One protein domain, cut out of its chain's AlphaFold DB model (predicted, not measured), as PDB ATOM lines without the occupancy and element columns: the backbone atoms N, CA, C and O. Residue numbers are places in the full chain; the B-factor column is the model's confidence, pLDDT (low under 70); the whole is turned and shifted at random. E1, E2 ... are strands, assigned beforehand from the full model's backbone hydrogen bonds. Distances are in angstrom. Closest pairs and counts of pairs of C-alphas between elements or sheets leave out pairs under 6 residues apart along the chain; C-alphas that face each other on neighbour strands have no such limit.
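What this domain is: This is residues 59 to 116 of the 117 residues of an uncharacterized protein of Pseudomonas sp. URMO17WK12:I2 (UniProt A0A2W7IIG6). With little regular structure, this is one strongly twisted sheet: hairpin E4 and E5 makes one end of the long axis, hairpin E2 and E3 lies toward the other, and E1 joins them. Of 58 printed residues, 23 are in five named strands, E1 to E5 along the chain: all strand. The order is E3 E2 E1 E4 E5, antiparallel but for E2 and E1, which meet only at a point. The whole is compact, radius of gyration of the C-alphas 11.0 A, spanning 35 by 24 by 17 A.

How they stand to each other: Look first at E1, residues 59 to 62, antiparallel to E4, residues 103 to 109, with N 59 and O 106 within hydrogen-bond range at 2.8 A. E4 forms a hairpin with E5, residues 112 to 115; N 107 and O 114 are 2.9 A apart. E2, residues 76 to 80, meets E1 only at a point, C-alphas 77 and 59 facing each other at 4.4 A. E3, residues 90 to 92, forms a hairpin with E2; N 91 and O 79 are 2.9 A apart.

Where its parts are: Find C-alpha 59 at (18.561, -29.366, -1.291), where E1 begins. E4 runs 19.4 A, E2 13.0 A; E5 ends at C-alpha 115, (12.514, -25.058, -6.861).

The domain as a whole: The printed part has no cut, the link E1 to E2 is long, and no printed residue is under 70 in pLDDT.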
ATOM      1  N   TYR A  59      18.833 -27.981  -0.951       94.50
ATOM      2  CA  TYR A  59      18.561 -29.366  -1.291       94.50
ATOM      3  C   TYR A  59      18.679 -29.552  -2.798       94.50
ATOM      4  O   TYR A  59      18.551 -28.598  -3.567       94.50
ATOM      5  N   ALA A  60      18.917 -30.784  -3.227       95.75
ATOM      6  CA  ALA A  60      18.938 -31.144  -4.632       95.75
ATOM      7  C   ALA A  60      18.192 -32.450  -4.893       95.75
ATOM      8  O   ALA A  60      18.075 -33.298  -4.012       95.75
ATOM      9  N   VAL A  61      17.714 -32.600  -6.126       96.56
ATOM     10  CA  VAL A  61      17.265 -33.871  -6.708       96.56
ATOM     11  C   VAL A  61      18.069 -34.109  -7.979       96.56
ATOM     12  O   VAL A  61      18.279 -33.177  -8.760       96.56
ATOM     13  N   ILE A  62      18.514 -35.346  -8.203       97.19
ATOM     14  CA  ILE A  62      19.194 -35.716  -9.448       97.19
ATOM     15  C   ILE A  62      18.168 -35.702 -10.582       97.19
ATOM     16  O   ILE A  62      17.104 -36.317 -10.499       97.19
ATOM     17  N   LYS A  63      18.480 -34.995 -11.667       96.38
ATOM     18  CA  LYS A  63      17.624 -34.968 -12.852       96.38
ATOM     19  C   LYS A  63      17.544 -36.358 -13.460       96.38
ATOM     20  O   LYS A  63      18.559 -37.021 -13.643       96.38
ATOM     21  N   LYS A  64      16.351 -36.735 -13.924       96.12
ATOM     22  CA  LYS A  64      16.125 -37.997 -14.652       96.12
ATOM     23  C   LYS A  64      16.967 -38.129 -15.927       96.12
ATOM     24  O   LYS A  64      17.211 -39.237 -16.379       96.12
ATOM     25  N   SER A  65      17.393 -37.007 -16.507       96.06
ATOM     26  CA  SER A  65      18.264 -36.963 -17.686       96.06
ATOM     27  C   SER A  65      19.757 -37.073 -17.359       96.06
ATOM     28  O   SER A  65      20.570 -37.093 -18.278       96.06
ATOM     29  N   SER A  66      20.139 -37.055 -16.080       96.50
ATOM     30  CA  SER A  66      21.534 -37.201 -15.674       96.50
ATOM     31  C   SER A  66      21.978 -38.660 -15.788       96.50
ATOM     32  O   SER A  66      21.200 -39.575 -15.527       96.50
ATOM     33  N   GLU A  67      23.260 -38.885 -16.074       95.38
ATOM     34  CA  GLU A  67      23.875 -40.218 -15.991       95.38
ATOM     35  C   GLU A  67      23.780 -40.830 -14.576       95.38
ATOM     36  O   GLU A  67      23.776 -42.051 -14.416       95.38
ATOM     37  N   TYR A  68      23.609 -39.989 -13.551       95.81
ATOM     38  CA  TYR A  68      23.488 -40.393 -12.149       95.81
ATOM     39  C   TYR A  68      22.046 -40.650 -11.692       95.81
ATOM     40  O   TYR A  68      21.827 -40.926 -10.515       95.81
ATOM     41  N   ALA A  69      21.054 -40.580 -12.588       96.00
ATOM     42  CA  ALA A  69      19.633 -40.710 -12.233       96.00
ATOM     43  C   ALA A  69      19.288 -42.029 -11.512       96.00
ATOM     44  O   ALA A  69      18.334 -42.090 -10.742       96.00
ATOM     45  N   HIS A  70      20.082 -43.079 -11.726       94.12
ATOM     46  CA  HIS A  70      19.926 -44.377 -11.069       94.12
ATOM     47  C   HIS A  70      20.249 -44.358  -9.562       94.12
ATOM     48  O   HIS A  70      19.905 -45.306  -8.862       94.12
ATOM     49  N   GLN A  71      20.912 -43.312  -9.050       94.44
ATOM     50  CA  GLN A  71      21.317 -43.221  -7.639       94.44
ATOM     51  C   GLN A  71      20.166 -42.827  -6.703       94.44
ATOM     52  O   GLN A  71      20.259 -43.051  -5.497       94.44
ATOM     53  N   GLY A  72      19.088 -42.252  -7.239       91.00
ATOM     54  CA  GLY A  72      17.888 -41.927  -6.476       91.00
ATOM     55  C   GLY A  72      17.105 -40.744  -7.037       91.00
ATOM     56  O   GLY A  72      17.596 -39.974  -7.859       91.00
ATOM     57  N   ASP A  73      15.878 -40.597  -6.546       92.19
ATOM     58  CA  ASP A  73      14.905 -39.573  -6.946       92.19
ATOM     59  C   ASP A  73      14.454 -38.672  -5.780       92.19
ATOM     60  O   ASP A  73      13.607 -37.794  -5.950       92.19
ATOM     61  N   LYS A  74      15.029 -38.873  -4.590       93.50
ATOM     62  CA  LYS A  74      14.697 -38.131  -3.370       93.50
ATOM     63  C   LYS A  74      15.541 -36.869  -3.229       93.50
ATOM     64  O   LYS A  74      16.664 -36.799  -3.721       93.50
ATOM     65  N   LEU A  75      15.002 -35.893  -2.497       93.69
ATOM     66  CA  LEU A  75      15.754 -34.722  -2.053       93.69
ATOM     67  C   LEU A  75      16.897 -35.134  -1.125       93.69
ATOM     68  O   LEU A  75      16.711 -35.952  -0.223       93.69
ATOM     69  N   PHE A  76      18.051 -34.503  -1.301       93.12
ATOM     70  CA  PHE A  76      19.183 -34.624  -0.391       93.12
ATOM     71  C   PHE A  76      19.799 -33.252  -0.108       93.12
ATOM     72  O   PHE A  76      19.769 -32.377  -0.980       93.12
ATOM     73  N   PRO A  77      20.336 -33.039   1.106       92.25
ATOM     74  CA  PRO A  77      21.004 -31.793   1.447       92.25
ATOM     75  C   PRO A  77      22.284 -31.643   0.623       92.25
ATOM     76  O   PRO A  77      23.039 -32.602   0.432       92.25
ATOM     77  N   VAL A  78      22.530 -30.426   0.146       92.12
ATOM     78  CA  VAL A  78      23.719 -30.078  -0.633       92.12
ATOM     79  C   VAL A  78      24.289 -28.730  -0.224       92.12
ATOM     80  O   VAL A  78      23.612 -27.885   0.360       92.12
ATOM     81  N   ARG A  79      25.541 -28.501  -0.609       90.25
ATOM     82  CA  ARG A  79      26.163 -27.175  -0.644       90.25
ATOM     83  C   ARG A  79      26.809 -26.944  -2.003       90.25
ATOM     84  O   ARG A  79      27.265 -27.889  -2.647       90.25
ATOM     85  N   VAL A  80      26.887 -25.685  -2.417       90.31
ATOM     86  CA  VAL A  80      27.661 -25.288  -3.596       90.31
ATOM     87  C   VAL A  80      29.021 -24.789  -3.124       90.31
ATOM     88  O   VAL A  80      29.099 -23.910  -2.268       90.31
ATOM     89  N   ALA A  81      30.090 -25.382  -3.642       87.81
ATOM     90  CA  ALA A  81      31.462 -25.071  -3.257       87.81
ATOM     91  C   ALA A  81      32.402 -25.216  -4.461       87.81
ATOM     92  O   ALA A  81      31.992 -25.681  -5.526       87.81
ATOM     93  N   ALA A  82      33.668 -24.823  -4.287       87.44
ATOM     94  CA  ALA A  82      34.698 -25.030  -5.299       87.44
ATOM     95  C   ALA A  82      34.717 -26.499  -5.761       87.44
ATOM     96  O   ALA A  82      34.590 -27.421  -4.945       87.44
ATOM     97  N   ALA A  83      34.830 -26.705  -7.073       87.75
ATOM     98  CA  ALA A  83      34.872 -28.045  -7.634       87.75
ATOM     99  C   ALA A  83      36.182 -28.735  -7.224       87.75
ATOM    100  O   ALA A  83      37.248 -28.134  -7.367       87.75
ATOM    101  N   PRO A  84      36.139 -29.998  -6.767       80.31
ATOM    102  CA  PRO A  84      37.354 -30.785  -6.592       80.31
ATOM    103  C   PRO A  84      37.992 -31.136  -7.947       80.31
ATOM    104  O   PRO A  84      39.204 -31.298  -8.032       80.31
ATOM    105  N   TYR A  85      37.184 -31.247  -9.006       82.81
ATOM    106  CA  TYR A  85      37.597 -31.460 -10.392       82.81
ATOM    107  C   TYR A  85      36.457 -31.066 -11.343       82.81
ATOM    108  O   TYR A  85      35.282 -31.218 -11.002       82.81
ATOM    109  N   GLY A  86      36.791 -30.582 -12.544       90.38
ATOM    110  CA  GLY A  86      35.815 -30.195 -13.574       90.38
ATOM    111  C   GLY A  86      34.708 -29.269 -13.050       90.38
ATOM    112  O   GLY A  86      34.975 -28.348 -12.285       90.38
ATOM    113  N   ASP A  87      33.457 -29.566 -13.414       93.19
ATOM    114  CA  ASP A  87      32.283 -28.760 -13.042       93.19
ATOM    115  C   ASP A  87      31.498 -29.326 -11.837       93.19
ATOM    116  O   ASP A  87      30.310 -29.027 -11.659       93.19
ATOM    117  N   TYR A  88      32.119 -30.183 -11.017       94.94
ATOM    118  CA  TYR A  88      31.479 -30.880  -9.890       94.94
ATOM    119  C   TYR A  88      31.359 -29.989  -8.642       94.94
ATOM    120  O   TYR A  88      31.974 -30.230  -7.607       94.94
ATOM    121  N   ILE A  89      30.578 -28.915  -8.752       94.00
ATOM    122  CA  ILE A  89      30.440 -27.887  -7.706       94.00
ATOM    123  C   ILE A  89      29.350 -28.178  -6.665       94.00
ATOM    124  O   ILE A  89      29.211 -27.420  -5.705       94.00
ATOM    125  N   VAL A  90      28.540 -29.225  -6.850       94.12
ATOM    126  CA  VAL A  90      27.431 -29.568  -5.944       94.12
ATOM    127  C   VAL A  90      27.869 -30.697  -5.030       94.12
ATOM    128  O   VAL A  90      28.004 -31.825  -5.484       94.12
ATOM    129  N   HIS A  91      28.087 -30.405  -3.752       92.69
ATOM    130  CA  HIS A  91      28.591 -31.363  -2.766       92.69
ATOM    131  C   HIS A  91      27.441 -31.911  -1.919       92.69
ATOM    132  O   HIS A  91      26.689 -31.127  -1.337       92.69
ATOM    133  N   GLY A  92      27.332 -33.236  -1.828       90.75
ATOM    134  CA  GLY A  92      26.295 -33.958  -1.090       90.75
ATOM    135  C   GLY A  92      25.780 -35.185  -1.847       90.75
ATOM    136  O   GLY A  92      26.247 -35.499  -2.940       90.75
ATOM    137  N   GLY A  93      24.789 -35.867  -1.271       89.50
ATOM    138  CA  GLY A  93      24.169 -37.057  -1.864       89.50
ATOM    139  C   GLY A  93      25.082 -38.290  -1.899       89.50
ATOM    140  O   GLY A  93      26.196 -38.282  -1.378       89.50
ATOM    141  N   VAL A  94      24.592 -39.373  -2.504       89.31
ATOM    142  CA  VAL A  94      25.261 -40.690  -2.505       89.31
ATOM    143  C   VAL A  94      26.582 -40.667  -3.278       89.31
ATOM    144  O   VAL A  94      27.561 -41.268  -2.848       89.31
ATOM    145  N   GLY A  95      26.628 -39.946  -4.399       85.81
ATOM    146  CA  GLY A  95      27.825 -39.789  -5.229       85.81
ATOM    147  C   GLY A  95      28.855 -38.810  -4.659       85.81
ATOM    148  O   GLY A  95      29.929 -38.653  -5.236       85.81
ATOM    149  N   GLY A  96      28.540 -38.130  -3.552       90.44
ATOM    150  CA  GLY A  96      29.401 -37.151  -2.889       90.44
ATOM    151  C   GLY A  96      29.498 -35.805  -3.612       90.44
ATOM    152  O   GLY A  96      29.436 -34.765  -2.953       90.44
ATOM    153  N   VAL A  97      29.619 -35.801  -4.945       94.12
ATOM    154  CA  VAL A  97      29.637 -34.587  -5.772       94.12
ATOM    155  C   VAL A  97      28.898 -34.761  -7.103       94.12
ATOM    156  O   VAL A  97      28.945 -35.818  -7.725       94.12
ATOM    157  N   TYR A  98      28.266 -33.688  -7.581       95.75
ATOM    158  CA  TYR A  98      27.556 -33.634  -8.863       95.75
ATOM    159  C   TYR A  98      27.848 -32.330  -9.611       95.75
ATOM    160  O   TYR A  98      28.241 -31.316  -9.023       95.75
ATOM    161  N   ARG A  99      27.616 -32.333 -10.928       95.62
ATOM    162  CA  ARG A  99      27.672 -31.109 -11.739       95.62
ATOM    163  C   ARG A  99      26.358 -30.351 -11.608       95.62
ATOM    164  O   ARG A  99      25.291 -30.956 -11.532       95.62
ATOM    165  N   LYS A 100      26.405 -29.019 -11.705       94.56
ATOM    166  CA  LYS A 100      25.193 -28.175 -11.680       94.56
ATOM    167  C   LYS A 100      24.137 -28.619 -12.703       94.56
ATOM    168  O   LYS A 100      22.946 -28.575 -12.422       94.56
ATOM    169  N   LYS A 101      24.563 -29.071 -13.891       95.56
ATOM    170  CA  LYS A 101      23.652 -29.527 -14.954       95.56
ATOM    171  C   LYS A 101      22.838 -30.770 -14.578       95.56
ATOM    172  O   LYS A 101      21.752 -30.935 -15.125       95.56
ATOM    173  N   ASP A 102      23.344 -31.594 -13.661       96.81
ATOM    174  CA  ASP A 102      22.796 -32.908 -13.312       96.81
ATOM    175  C   ASP A 102      21.709 -32.856 -12.237       96.81
ATOM    176  O   ASP A 102      21.034 -33.858 -12.018       96.81
ATOM    177  N   VAL A 103      21.515 -31.712 -11.578       96.44
ATOM    178  CA  VAL A 103      20.603 -31.591 -10.437       96.44
ATOM    179  C   VAL A 103      19.641 -30.419 -10.585       96.44
ATOM    180  O   VAL A 103      19.935 -29.432 -11.262       96.44
ATOM    181  N   ASP A 104      18.490 -30.541  -9.934       96.88
ATOM    182  CA  ASP A 104      17.573 -29.439  -9.657       96.88
ATOM    183  C   ASP A 104      17.690 -29.034  -8.192       96.88
ATOM    184  O   ASP A 104      17.653 -29.898  -7.316       96.88
ATOM    185  N   PHE A 105      17.824 -27.733  -7.927       95.81
ATOM    186  CA  PHE A 105      17.949 -27.209  -6.570       95.81
ATOM    187  C   PHE A 105      16.606 -26.841  -5.965       95.81
ATOM    188  O   PHE A 105      15.699 -26.364  -6.651       95.81
ATOM    189  N   TYR A 106      16.532 -26.997  -4.650       95.19
ATOM    190  CA  TYR A 106      15.369 -26.682  -3.855       95.19
ATOM    191  C   TYR A 106      15.747 -26.014  -2.539       95.19
ATOM    192  O   TYR A 106      16.814 -26.254  -1.972       95.19
ATOM    193  N   VAL A 107      14.814 -25.218  -2.038       91.94
ATOM    194  CA  VAL A 107      14.781 -24.701  -0.672       91.94
ATOM    195  C   VAL A 107      13.560 -25.300   0.004       91.94
ATOM    196  O   VAL A 107      12.507 -25.430  -0.624       91.94
ATOM    197  N   ILE A 108      13.705 -25.665   1.274       87.88
ATOM    198  CA  ILE A 108      12.588 -26.085   2.116       87.88
ATOM    199  C   ILE A 108      12.374 -25.008   3.174       87.88
ATOM    200  O   ILE A 108      13.274 -24.741   3.965       87.88
ATOM    201  N   GLU A 109      11.191 -24.404   3.174       84.25
ATOM    202  CA  GLU A 109      10.774 -23.379   4.136       84.25
ATOM    203  C   GLU A 109       9.367 -23.736   4.627       84.25
ATOM    204  O   GLU A 109       8.475 -23.995   3.816       84.25
ATOM    205  N   ASP A 110       9.192 -23.853   5.946       83.19
ATOM    206  CA  ASP A 110       7.949 -24.299   6.597       83.19
ATOM    207  C   ASP A 110       7.341 -25.577   5.982       83.19
ATOM    208  O   ASP A 110       6.134 -25.700   5.769       83.19
ATOM    209  N   GLY A 111       8.205 -26.539   5.634       82.25
ATOM    210  CA  GLY A 111       7.815 -27.815   5.022       82.25
ATOM    211  C   GLY A 111       7.387 -27.726   3.552       82.25
ATOM    212  O   GLY A 111       7.067 -28.752   2.951       82.25
ATOM    213  N   LYS A 112       7.406 -26.534   2.944       87.31
ATOM    214  CA  LYS A 112       7.130 -26.332   1.517       87.31
ATOM    215  C   LYS A 112       8.420 -26.368   0.709       87.31
ATOM    216  O   LYS A 112       9.430 -25.791   1.098       87.31
ATOM    217  N   GLN A 113       8.358 -27.034  -0.439       91.81
ATOM    218  CA  GLN A 113       9.475 -27.192  -1.362       91.81
ATOM    219  C   GLN A 113       9.401 -26.149  -2.484       91.81
ATOM    220  O   GLN A 113       8.452 -26.142  -3.269       91.81
ATOM    221  N   TYR A 114      10.437 -25.323  -2.605       93.44
ATOM    222  CA  TYR A 114      10.569 -24.301  -3.644       93.44
ATOM    223  C   TYR A 114      11.729 -24.649  -4.565       93.44
ATOM    224  O   TYR A 114      12.863 -24.771  -4.106       93.44
ATOM    225  N   ARG A 115      11.462 -24.825  -5.863       94.50
ATOM    226  CA  ARG A 115      12.514 -25.058  -6.861       94.50
ATOM    227  C   ARG A 115      13.213 -23.745  -7.193       94.50
ATOM    228  O   ARG A 115      12.542 -22.756  -7.472       94.50
ATOM    229  N   LEU A 116      14.539 -23.762  -7.220       91.38
ATOM    230  CA  LEU A 116      15.340 -22.636  -7.695       91.38
ATOM    231  C   LEU A 116      15.535 -22.753  -9.214       91.38
ATOM    232  O   LEU A 116      15.878 -23.832  -9.709       91.38
TER     233      LEU A 116